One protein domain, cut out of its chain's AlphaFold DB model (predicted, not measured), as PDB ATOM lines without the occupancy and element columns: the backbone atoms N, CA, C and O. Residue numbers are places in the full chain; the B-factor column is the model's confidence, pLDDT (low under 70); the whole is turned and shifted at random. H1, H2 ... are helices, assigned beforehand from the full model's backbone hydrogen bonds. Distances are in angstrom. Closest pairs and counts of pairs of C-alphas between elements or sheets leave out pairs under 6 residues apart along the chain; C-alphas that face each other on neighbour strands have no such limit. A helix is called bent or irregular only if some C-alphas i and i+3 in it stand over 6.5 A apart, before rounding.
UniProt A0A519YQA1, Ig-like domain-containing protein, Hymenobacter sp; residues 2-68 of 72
ATOM      1  N   GLN A   2     -33.596 -37.169  19.519       93.50
ATOM      2  CA  GLN A   2     -32.912 -37.088  18.225       93.50
ATOM      3  C   GLN A   2     -33.841 -36.755  17.046       93.50
ATOM      4  O   GLN A   2     -33.627 -35.754  16.382       93.50
ATOM      5  N   ALA A   3     -34.968 -37.460  16.903       95.75
ATOM      6  CA  ALA A   3     -35.924 -37.194  15.823       95.75
ATOM      7  C   ALA A   3     -36.449 -35.740  15.764       95.75
ATOM      8  O   ALA A   3     -36.773 -35.250  14.688       95.75
ATOM      9  N   LYS A   4     -36.534 -35.026  16.903       96.50
ATOM     10  CA  LYS A   4     -36.914 -33.601  16.905       96.50
ATOM     11  C   LYS A   4     -35.791 -32.708  16.388       96.50
ATOM     12  O   LYS A   4     -36.089 -31.723  15.728       96.50
ATOM     13  N   LEU A   5     -34.542 -33.029  16.720       96.94
ATOM     14  CA  LEU A   5     -33.377 -32.314  16.206       96.94
ATOM     15  C   LEU A   5     -33.281 -32.504  14.690       96.94
ATOM     16  O   LEU A   5     -33.227 -31.519  13.962       96.94
ATOM     17  N   ASP A   6     -33.385 -33.748  14.219       96.81
ATOM     18  CA  ASP A   6     -33.307 -34.073  12.791       96.81
ATOM     19  C   ASP A   6     -34.415 -33.366  11.993       96.81
ATOM     20  O   ASP A   6     -34.149 -32.751  10.965       96.81
ATOM     21  N   ALA A   7     -35.653 -33.368  12.502       97.50
ATOM     22  CA  ALA A   7     -36.766 -32.663  11.870       97.50
ATOM     23  C   ALA A   7     -36.542 -31.140  11.771       97.50
ATOM     24  O   ALA A   7     -36.942 -30.521  10.786       97.50
ATOM     25  N   GLN A   8     -35.905 -30.527  12.774       97.69
ATOM     26  CA  GLN A   8     -35.583 -29.097  12.740       97.69
ATOM     27  C   GLN A   8     -34.450 -28.796  11.755       97.69
ATOM     28  O   GLN A   8     -34.566 -27.849  10.984       97.69
ATOM     29  N   LEU A   9     -33.409 -29.632  11.712       97.50
ATOM     30  CA  LEU A   9     -32.304 -29.508  10.753       97.50
ATOM     31  C   LEU A   9     -32.762 -29.692   9.299       97.50
ATOM     32  O   LEU A   9     -32.263 -29.025   8.401       97.50
ATOM     33  N   MET A  10     -33.752 -30.554   9.064       97.94
ATOM     34  CA  MET A  10     -34.386 -30.724   7.752       97.94
ATOM     35  C   MET A  10     -35.344 -29.579   7.381       97.94
ATOM     36  O   MET A  10     -35.897 -29.582   6.284       97.94
ATOM     37  N   GLY A  11     -35.597 -28.626   8.285       96.62
ATOM     38  CA  GLY A  11     -36.523 -27.514   8.054       96.62
ATOM     39  C   GLY A  11     -38.004 -27.908   8.036       96.62
ATOM     40  O   GLY A  11     -38.845 -27.111   7.627       96.62
ATOM     41  N   ILE A  12     -38.352 -29.117   8.489       96.81
ATOM     42  CA  ILE A  12     -39.734 -29.635   8.486       96.81
ATOM     43  C   ILE A  12     -40.464 -29.409   9.817       96.81
ATOM     44  O   ILE A  12     -41.589 -29.870  10.005       96.81
ATOM     45  N   GLY A  13     -39.842 -28.701  10.761       93.62
ATOM     46  CA  GLY A  13     -40.463 -28.368  12.034       93.62
ATOM     47  C   GLY A  13     -39.722 -27.286  12.809       93.62
ATOM     48  O   GLY A  13     -38.544 -27.025  12.593       93.62
ATOM     49  N   VAL A  14     -40.429 -26.685  13.762       95.19
ATOM     50  CA  VAL A  14     -39.900 -25.717  14.729       95.19
ATOM     51  C   VAL A  14     -40.428 -26.073  16.114       95.19
ATOM     52  O   VAL A  14     -41.557 -26.546  16.261       95.19
ATOM     53  N   GLY A  15     -39.618 -25.886  17.151       93.81
ATOM     54  CA  GLY A  15     -40.062 -26.125  18.518       93.81
ATOM     55  C   GLY A  15     -38.920 -26.261  19.510       93.81
ATOM     56  O   GLY A  15     -37.761 -25.998  19.211       93.81
ATOM     57  N   PHE A  16     -39.258 -26.702  20.719       93.44
ATOM     58  CA  PHE A  16     -38.303 -26.776  21.820       93.44
ATOM     59  C   PHE A  16     -37.357 -27.978  21.716       93.44
ATOM     60  O   PHE A  16     -37.801 -29.121  21.561       93.44
ATOM     61  N   LEU A  17     -36.069 -27.711  21.936       93.00
ATOM     62  CA  LEU A  17     -35.019 -28.699  22.164       93.00
ATOM     63  C   LEU A  17     -34.304 -28.413  23.498       93.00
ATOM     64  O   LEU A  17     -34.190 -27.250  23.891       93.00
ATOM     65  N   PRO A  18     -33.813 -29.444  24.210       90.94
ATOM     66  CA  PRO A  18     -32.866 -29.264  25.303       90.94
ATOM     67  C   PRO A  18     -31.625 -28.508  24.822       90.94
ATOM     68  O   PRO A  18     -31.079 -28.839  23.768       90.94
ATOM     69  N   ARG A  19     -31.155 -27.539  25.616       89.56
ATOM     70  CA  ARG A  19     -30.019 -26.673  25.261       89.56
ATOM     71  C   ARG A  19     -28.785 -27.469  24.838       89.56
ATOM     72  O   ARG A  19     -28.298 -27.249  23.740       89.56
ATOM     73  N   HIS A  20     -28.378 -28.470  25.620       89.31
ATOM     74  CA  HIS A  20     -27.209 -29.306  25.311       89.31
ATOM     75  C   HIS A  20     -27.297 -30.062  23.970       89.31
ATOM     76  O   HIS A  20     -26.259 -30.420  23.423       89.31
ATOM     77  N   LEU A  21     -28.502 -30.313  23.436       92.94
ATOM     78  CA  LEU A  21     -28.675 -30.930  22.112       92.94
ATOM     79  C   LEU A  21     -28.647 -29.897  20.983       92.94
ATOM     80  O   LEU A  21     -28.163 -30.205  19.902       92.94
ATOM     81  N   ALA A  22     -29.173 -28.694  21.220       94.50
ATOM     82  CA  ALA A  22     -29.224 -27.634  20.215       94.50
ATOM     83  C   ALA A  22     -27.912 -26.835  20.121       94.50
ATOM     84  O   ALA A  22     -27.587 -26.323  19.054       94.50
ATOM     85  N   GLU A  23     -27.151 -26.731  21.217       94.75
ATOM     86  CA  GLU A  23     -25.926 -25.927  21.341       94.75
ATOM     87  C   GLU A  23     -24.940 -26.115  20.172       94.75
ATOM     88  O   GLU A  23     -24.491 -25.105  19.625       94.75
ATOM     89  N   PRO A  24     -24.610 -27.348  19.726       96.12
ATOM     90  CA  PRO A  24     -23.661 -27.532  18.628       96.12
ATOM     91  C   PRO A  24     -24.181 -26.934  17.314       96.12
ATOM     92  O   PRO A  24     -23.467 -26.185  16.659       96.12
ATOM     93  N   THR A  25     -25.448 -27.194  16.987       97.12
ATOM     94  CA  THR A  25     -26.102 -26.722  15.754       97.12
ATOM     95  C   THR A  25     -26.427 -25.227  15.772       97.12
ATOM     96  O   THR A  25     -26.504 -24.585  14.730       97.12
ATOM     97  N   LEU A  26     -26.590 -24.641  16.964       96.88
ATOM     98  CA  LEU A  26     -26.693 -23.192  17.135       96.88
ATOM     99  C   LEU A  26     -25.337 -22.513  16.884       96.88
ATOM    100  O   LEU A  26     -25.296 -21.442  16.287       96.88
ATOM    101  N   LYS A  27     -24.225 -23.134  17.308       97.50
ATOM    102  CA  LYS A  27     -22.864 -22.613  17.082       97.50
ATOM    103  C   LYS A  27     -22.450 -22.656  15.612       97.50
ATOM    104  O   LYS A  27     -21.728 -21.768  15.172       97.50
ATOM    105  N   THR A  28     -22.888 -23.669  14.866       97.62
ATOM    106  CA  THR A  28     -22.633 -23.791  13.420       97.62
ATOM    107  C   THR A  28     -23.586 -22.946  12.573       97.62
ATOM    108  O   THR A  28     -23.307 -22.714  11.400       97.62
ATOM    109  N   GLY A  29     -24.690 -22.464  13.156       97.19
ATOM    110  CA  GLY A  29     -25.725 -21.707  12.451       97.19
ATOM    111  C   GLY A  29     -26.698 -22.576  11.648       97.19
ATOM    112  O   GLY A  29     -27.531 -22.037  10.925       97.19
ATOM    113  N   GLU A  30     -26.625 -23.904  11.780       97.69
ATOM    114  CA  GLU A  30     -27.592 -24.835  11.182       97.69
ATOM    115  C   GLU A  30     -28.990 -24.673  11.794       97.69
ATOM    116  O   GLU A  30     -29.995 -24.868  11.116       97.69
ATOM    117  N   LEU A  31     -29.055 -24.278  13.070       97.94
ATOM    118  CA  LEU A  31     -30.279 -23.847  13.739       97.94
ATOM    119  C   LEU A  31     -30.145 -22.410  14.247       97.94
ATOM    120  O   LEU A  31     -29.057 -21.939  14.573       97.94
ATOM    121  N   VAL A  32     -31.287 -21.740  14.400       96.62
ATOM    122  CA  VAL A  32     -31.391 -20.404  15.000       96.62
ATOM    123  C   VAL A  32     -32.355 -20.453  16.182       96.62
ATOM    124  O   VAL A  32     -33.447 -21.015  16.091       96.62
ATOM    125  N   ALA A  33     -31.962 -19.855  17.307       95.31
ATOM    126  CA  ALA A  33     -32.821 -19.752  18.480       95.31
ATOM    127  C   ALA A  33     -33.904 -18.684  18.266       95.31
ATOM    128  O   ALA A  33     -33.603 -17.538  17.936       95.31
ATOM    129  N   LEU A  34     -35.165 -19.053  18.497       93.81
ATOM    130  CA  LEU A  34     -36.306 -18.144  18.387       93.81
ATOM    131  C   LEU A  34     -36.797 -17.712  19.769       93.81
ATOM    132  O   LEU A  34     -36.980 -18.536  20.668       93.81
ATOM    133  N   ASN A  35     -37.063 -16.414  19.920       91.00
ATOM    134  CA  ASN A  35     -37.670 -15.872  21.130       91.00
ATOM    135  C   ASN A  35     -39.157 -16.239  21.186       91.00
ATOM    136  O   ASN A  35     -39.902 -16.012  20.236       91.00
ATOM    137  N   CYS A  36     -39.594 -16.786  22.318       90.56
ATOM    138  CA  CYS A  36     -41.005 -17.073  22.557       90.56
ATOM    139  C   CYS A  36     -41.684 -15.850  23.180       90.56
ATOM    140  O   CYS A  36     -41.165 -15.287  24.140       90.56
ATOM    141  N   THR A  37     -42.873 -15.481  22.689       92.50
ATOM    142  CA  THR A  37     -43.689 -14.397  23.273       92.50
ATOM    143  C   THR A  37     -44.004 -14.650  24.746       92.50
ATOM    144  O   THR A  37     -44.024 -13.722  25.548       92.50
ATOM    145  N   VAL A  38     -44.217 -15.917  25.110       90.88
ATOM    146  CA  VAL A  38     -44.359 -16.360  26.498       90.88
ATOM    147  C   VAL A  38     -43.100 -17.142  26.882       90.88
ATOM    148  O   VAL A  38     -42.836 -18.183  26.269       90.88
ATOM    149  N   PRO A  39     -42.317 -16.682  27.875       86.12
ATOM    150  CA  PRO A  39     -41.158 -17.419  28.357       86.12
ATOM    151  C   PRO A  39     -41.564 -18.790  28.897       86.12
ATOM    152  O   PRO A  39     -42.506 -18.913  29.682       86.12
ATOM    153  N   ARG A  40     -40.837 -19.836  28.503       84.94
ATOM    154  CA  ARG A  40     -41.030 -21.172  29.071       84.94
ATOM    155  C   ARG A  40     -40.274 -21.259  30.401       84.94
ATOM    156  O   ARG A  40     -39.072 -20.994  30.401       84.94
ATOM    157  N   PRO A  41     -40.919 -21.655  31.513       83.94
ATOM    158  CA  PRO A  41     -40.206 -21.854  32.766       83.94
ATOM    159  C   PRO A  41     -39.190 -22.992  32.627       83.94
ATOM    160  O   PRO A  41     -39.421 -23.966  31.900       83.94
ATOM    161  N   ASN A  42     -38.079 -22.885  33.357       82.75
ATOM    162  CA  ASN A  42     -37.107 -23.969  33.453       82.75
ATOM    163  C   ASN A  42     -37.792 -25.221  34.013       82.75
ATOM    164  O   ASN A  42     -38.490 -25.159  35.026       82.75
ATOM    165  N   MET A  43     -37.601 -26.359  33.343       84.69
ATOM    166  CA  MET A  43     -38.133 -27.625  33.836       84.69
ATOM    167  C   MET A  43     -37.193 -28.178  34.910       84.69
ATOM    168  O   MET A  43     -35.990 -28.267  34.655       84.69
ATOM    169  N   PRO A  44     -37.708 -28.560  36.091       85.38
ATOM    170  CA  PRO A  44     -36.875 -29.158  37.122       85.38
ATOM    171  C   PRO A  44     -36.319 -30.501  36.638       85.38
ATOM    172  O   PRO A  44     -37.033 -31.293  36.018       85.38
ATOM    173  N   ALA A  45     -35.051 -30.769  36.950       87.12
ATOM    174  CA  ALA A  45     -34.491 -32.114  36.906       87.12
ATOM    175  C   ALA A  45     -34.448 -32.675  38.323       87.12
ATOM    176  O   ALA A  45     -34.152 -31.961  39.280       87.12
ATOM    177  N   TYR A  46     -34.721 -33.969  38.437       91.38
ATOM    178  CA  TYR A  46     -34.700 -34.682  39.702       91.38
ATOM    179  C   TYR A  46     -33.687 -35.817  39.624       91.38
ATOM    180  O   TYR A  46     -33.612 -36.524  38.618       91.38
ATOM    181  N   MET A  47     -32.948 -36.015  40.710       92.69
ATOM    182  CA  MET A  47     -32.183 -37.233  40.946       92.69
ATOM    183  C   MET A  47     -32.992 -38.127  41.879       92.69
ATOM    184  O   MET A  47     -33.506 -37.660  42.893       92.69
ATOM    185  N   ALA A  48     -33.116 -39.403  41.529       95.06
ATOM    186  CA  ALA A  48     -33.890 -40.366  42.296       95.06
ATOM    187  C   ALA A  48     -33.084 -41.647  42.520       95.06
ATOM    188  O   ALA A  48     -32.354 -42.108  41.643       95.06
ATOM    189  N   TRP A  49     -33.246 -42.234  43.699       95.50
ATOM    190  CA  TRP A  49     -32.638 -43.500  44.099       95.50
ATOM    191  C   TRP A  49     -33.621 -44.295  44.960       95.50
ATOM    192  O   TRP A  49     -34.654 -43.784  45.397       95.50
ATOM    193  N   ARG A  50     -33.322 -45.576  45.197       95.62
ATOM    194  CA  ARG A  50     -34.157 -46.416  46.060       95.62
ATOM    195  C   ARG A  50     -34.045 -45.972  47.519       95.62
ATOM    196  O   ARG A  50     -32.946 -45.715  48.002       95.62
ATOM    197  N   LYS A  51     -35.174 -45.932  48.232       93.62
ATOM    198  CA  LYS A  51     -35.268 -45.444  49.622       93.62
ATOM    199  C   LYS A  51     -34.386 -46.217  50.617       93.62
ATOM    200  O   LYS A  51     -33.978 -45.669  51.638       93.62
ATOM    201  N   ASP A  52     -34.127 -47.489  50.342       95.38
ATOM    202  CA  ASP A  52     -33.292 -48.381  51.147       95.38
ATOM    203  C   ASP A  52     -31.786 -48.211  50.882       95.38
ATOM    204  O   ASP A  52     -30.971 -48.641  51.700       95.38
ATOM    205  N   ASN A  53     -31.391 -47.534  49.800       93.50
ATOM    206  CA  ASN A  53     -29.987 -47.298  49.496       93.50
ATOM    207  C   ASN A  53     -29.439 -46.114  50.307       93.50
ATOM    208  O   ASN A  53     -29.843 -44.968  50.117       93.50
ATOM    209  N   LYS A  54     -28.498 -46.406  51.212       93.25
ATOM    210  CA  LYS A  54     -27.836 -45.432  52.101       93.25
ATOM    211  C   LYS A  54     -26.309 -45.562  52.084       93.25
ATOM    212  O   LYS A  54     -25.629 -45.144  53.021       93.25
ATOM    213  N   GLY A  55     -25.755 -46.197  51.049       96.69
ATOM    214  CA  GLY A  55     -24.315 -46.419  50.936       96.69
ATOM    215  C   GLY A  55     -23.532 -45.105  50.851       96.69
ATOM    216  O   GLY A  55     -23.995 -44.129  50.266       96.69
ATOM    217  N   ARG A  56     -22.308 -45.076  51.394       97.06
ATOM    218  CA  ARG A  56     -21.443 -43.879  51.345       97.06
ATOM    219  C   ARG A  56     -21.144 -43.416  49.917       97.06
ATOM    220  O   ARG A  56     -21.067 -42.221  49.675       97.06
ATOM    221  N   ALA A  57     -21.016 -44.357  48.979       96.88
ATOM    222  CA  ALA A  57     -20.809 -44.037  47.570       96.88
ATOM    223  C   ALA A  57     -22.003 -43.271  46.979       96.88
ATOM    224  O   ALA A  57     -21.799 -42.280  46.289       96.88
ATOM    225  N   LEU A  58     -23.240 -43.682  47.289       96.50
ATOM    226  CA  LEU A  58     -24.440 -42.982  46.826       96.50
ATOM    227  C   LEU A  58     -24.497 -41.554  47.378       96.50
ATOM    228  O   LEU A  58     -24.745 -40.633  46.609       96.50
ATOM    229  N   HIS A  59     -24.244 -41.366  48.676       95.44
ATOM    230  CA  HIS A  59     -24.211 -40.025  49.271       95.44
ATOM    231  C   HIS A  59     -23.184 -39.132  48.577       95.44
ATOM    232  O   HIS A  59     -23.524 -38.035  48.149       95.44
ATOM    233  N   TRP A  60     -21.971 -39.648  48.359       96.44
ATOM    234  CA  TRP A  60     -20.949 -38.920  47.616       96.44
ATOM    235  C   TRP A  60     -21.416 -38.533  46.202       96.44
ATOM    236  O   TRP A  60     -21.218 -37.394  45.792       96.44
ATOM    237  N   PHE A  61     -22.076 -39.442  45.470       96.25
ATOM    238  CA  PHE A  61     -22.624 -39.134  44.144       96.25
ATOM    239  C   PHE A  61     -23.693 -38.041  44.195       96.25
ATOM    240  O   PHE A  61     -23.675 -37.145  43.356       96.25
ATOM    241  N   ILE A  62     -24.611 -38.106  45.164       95.38
ATOM    242  CA  ILE A  62     -25.661 -37.096  45.341       95.38
ATOM    243  C   ILE A  62     -25.027 -35.730  45.594       95.38
ATOM    244  O   ILE A  62     -25.368 -34.779  44.898       95.38
ATOM    245  N   ASP A  63     -24.081 -35.645  46.530       95.75
ATOM    246  CA  ASP A  63     -23.419 -34.389  46.888       95.75
ATOM    247  C   ASP A  63     -22.630 -33.819  45.702       95.75
ATOM    248  O   ASP A  63     -22.752 -32.638  45.371       95.75
ATOM    249  N   ALA A  64     -21.873 -34.673  45.006       96.19
ATOM    250  CA  ALA A  64     -21.100 -34.278  43.837       96.19
ATOM    251  C   ALA A  64     -21.997 -33.744  42.710       96.19
ATOM    252  O   ALA A  64     -21.696 -32.706  42.127       96.19
ATOM    253  N   PHE A  65     -23.112 -34.417  42.412       94.56
ATOM    254  CA  PHE A  65     -24.021 -34.009  41.337       94.56
ATOM    255  C   PHE A  65     -24.922 -32.834  41.736       94.56
ATOM    256  O   PHE A  65     -25.302 -32.044  40.871       94.56
ATOM    257  N   ALA A  66     -25.245 -32.675  43.021       92.62
ATOM    258  CA  ALA A  66     -25.996 -31.526  43.524       92.62
ATOM    259  C   ALA A  66     -25.197 -30.217  43.417       92.62
ATOM    260  O   ALA A  66     -25.791 -29.151  43.269       92.62
ATOM    261  N   ALA A  67     -23.863 -30.292  43.445       93.31
ATOM    262  CA  ALA A  67     -22.984 -29.140  43.260       93.31
ATOM    263  C   ALA A  67     -22.832 -28.697  41.788       93.31
ATOM    264  O   ALA A  67     -22.287 -27.624  41.522       93.31
ATOM    265  N   VAL A  68     -23.295 -29.496  40.820       92.31
ATOM    266  CA  VAL A  68     -23.169 -29.190  39.386       92.31
ATOM    267  C   VAL A  68     -24.257 -28.209  38.942       92.31
ATOM    268  O   VAL A  68     -25.437 -28.358  39.260       92.31
TER     269      VAL A  68
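Overview. This is residues 2 to 68 of the 72 residues of the protein "Ig-like domain-containing protein" of Hymenobacter sp (UniProt A0A519YQA1). The longest helix, H3, lies at one end of a drawn-out model, and H1 and H2 run side by side, loosely, at the other end. Between them runs a long stretch with no named element, residues 29 to 55, after which H3 folds back toward the end that holds H1 and H2. The printed part has 67 residues with three named helices, in the order H1, H2, H3, and no named strand; the class is all helix, with 29 of the 67 residues in named elements. The whole is extended, with a radius of gyration of the C-alphas of 17.7 A, and elongated, spanning 48 by 25 by 19 A.

Along the chain. H3 is residues 56 to 66, 15.3 A from first to last C-alpha, from C-alpha 56 at (-21.443, -43.879, 51.345) to C-alpha 66 at (-25.996, -31.526, 43.524). H2 is residues 19 to 28, 14.3 A long. It is irregular, but only just: C-alphas 21 and 24 are 7.0 A apart, and its line is a rough one. H1 is residues 2 to 9, 10.7 A long, and begins at C-alpha 2 at (-32.912, -37.088, 18.225).

Arrangement. H3 touches no helix, and it is apart from both H1 and H2. H1 and H2 are close but not clearly touching, with 2 pairs of C-alphas within 8 A; their closest C-alphas, those of Leu 5 and Ala 22, are 7.4 A apart. Their lines stand at a shallow tilt of 31 degrees, and they run the same way. In H1 and H3 every O i to N i+4 pair is within hydrogen-bond range; in H2, 4 of 6 are.

Size, cuts and confidence. The two C-alphas farthest apart, those of Ile 12 and Arg 56, are 48.7 A apart. The printed part has no cut. The link from H1 to H2 is short, with 9 residues, and that from H2 to H3 is long, with 27. Residues 41 to 46 and 50 to 57 stand free. The mean pLDDT of the printed part is 93.9, and no printed residue is under 70.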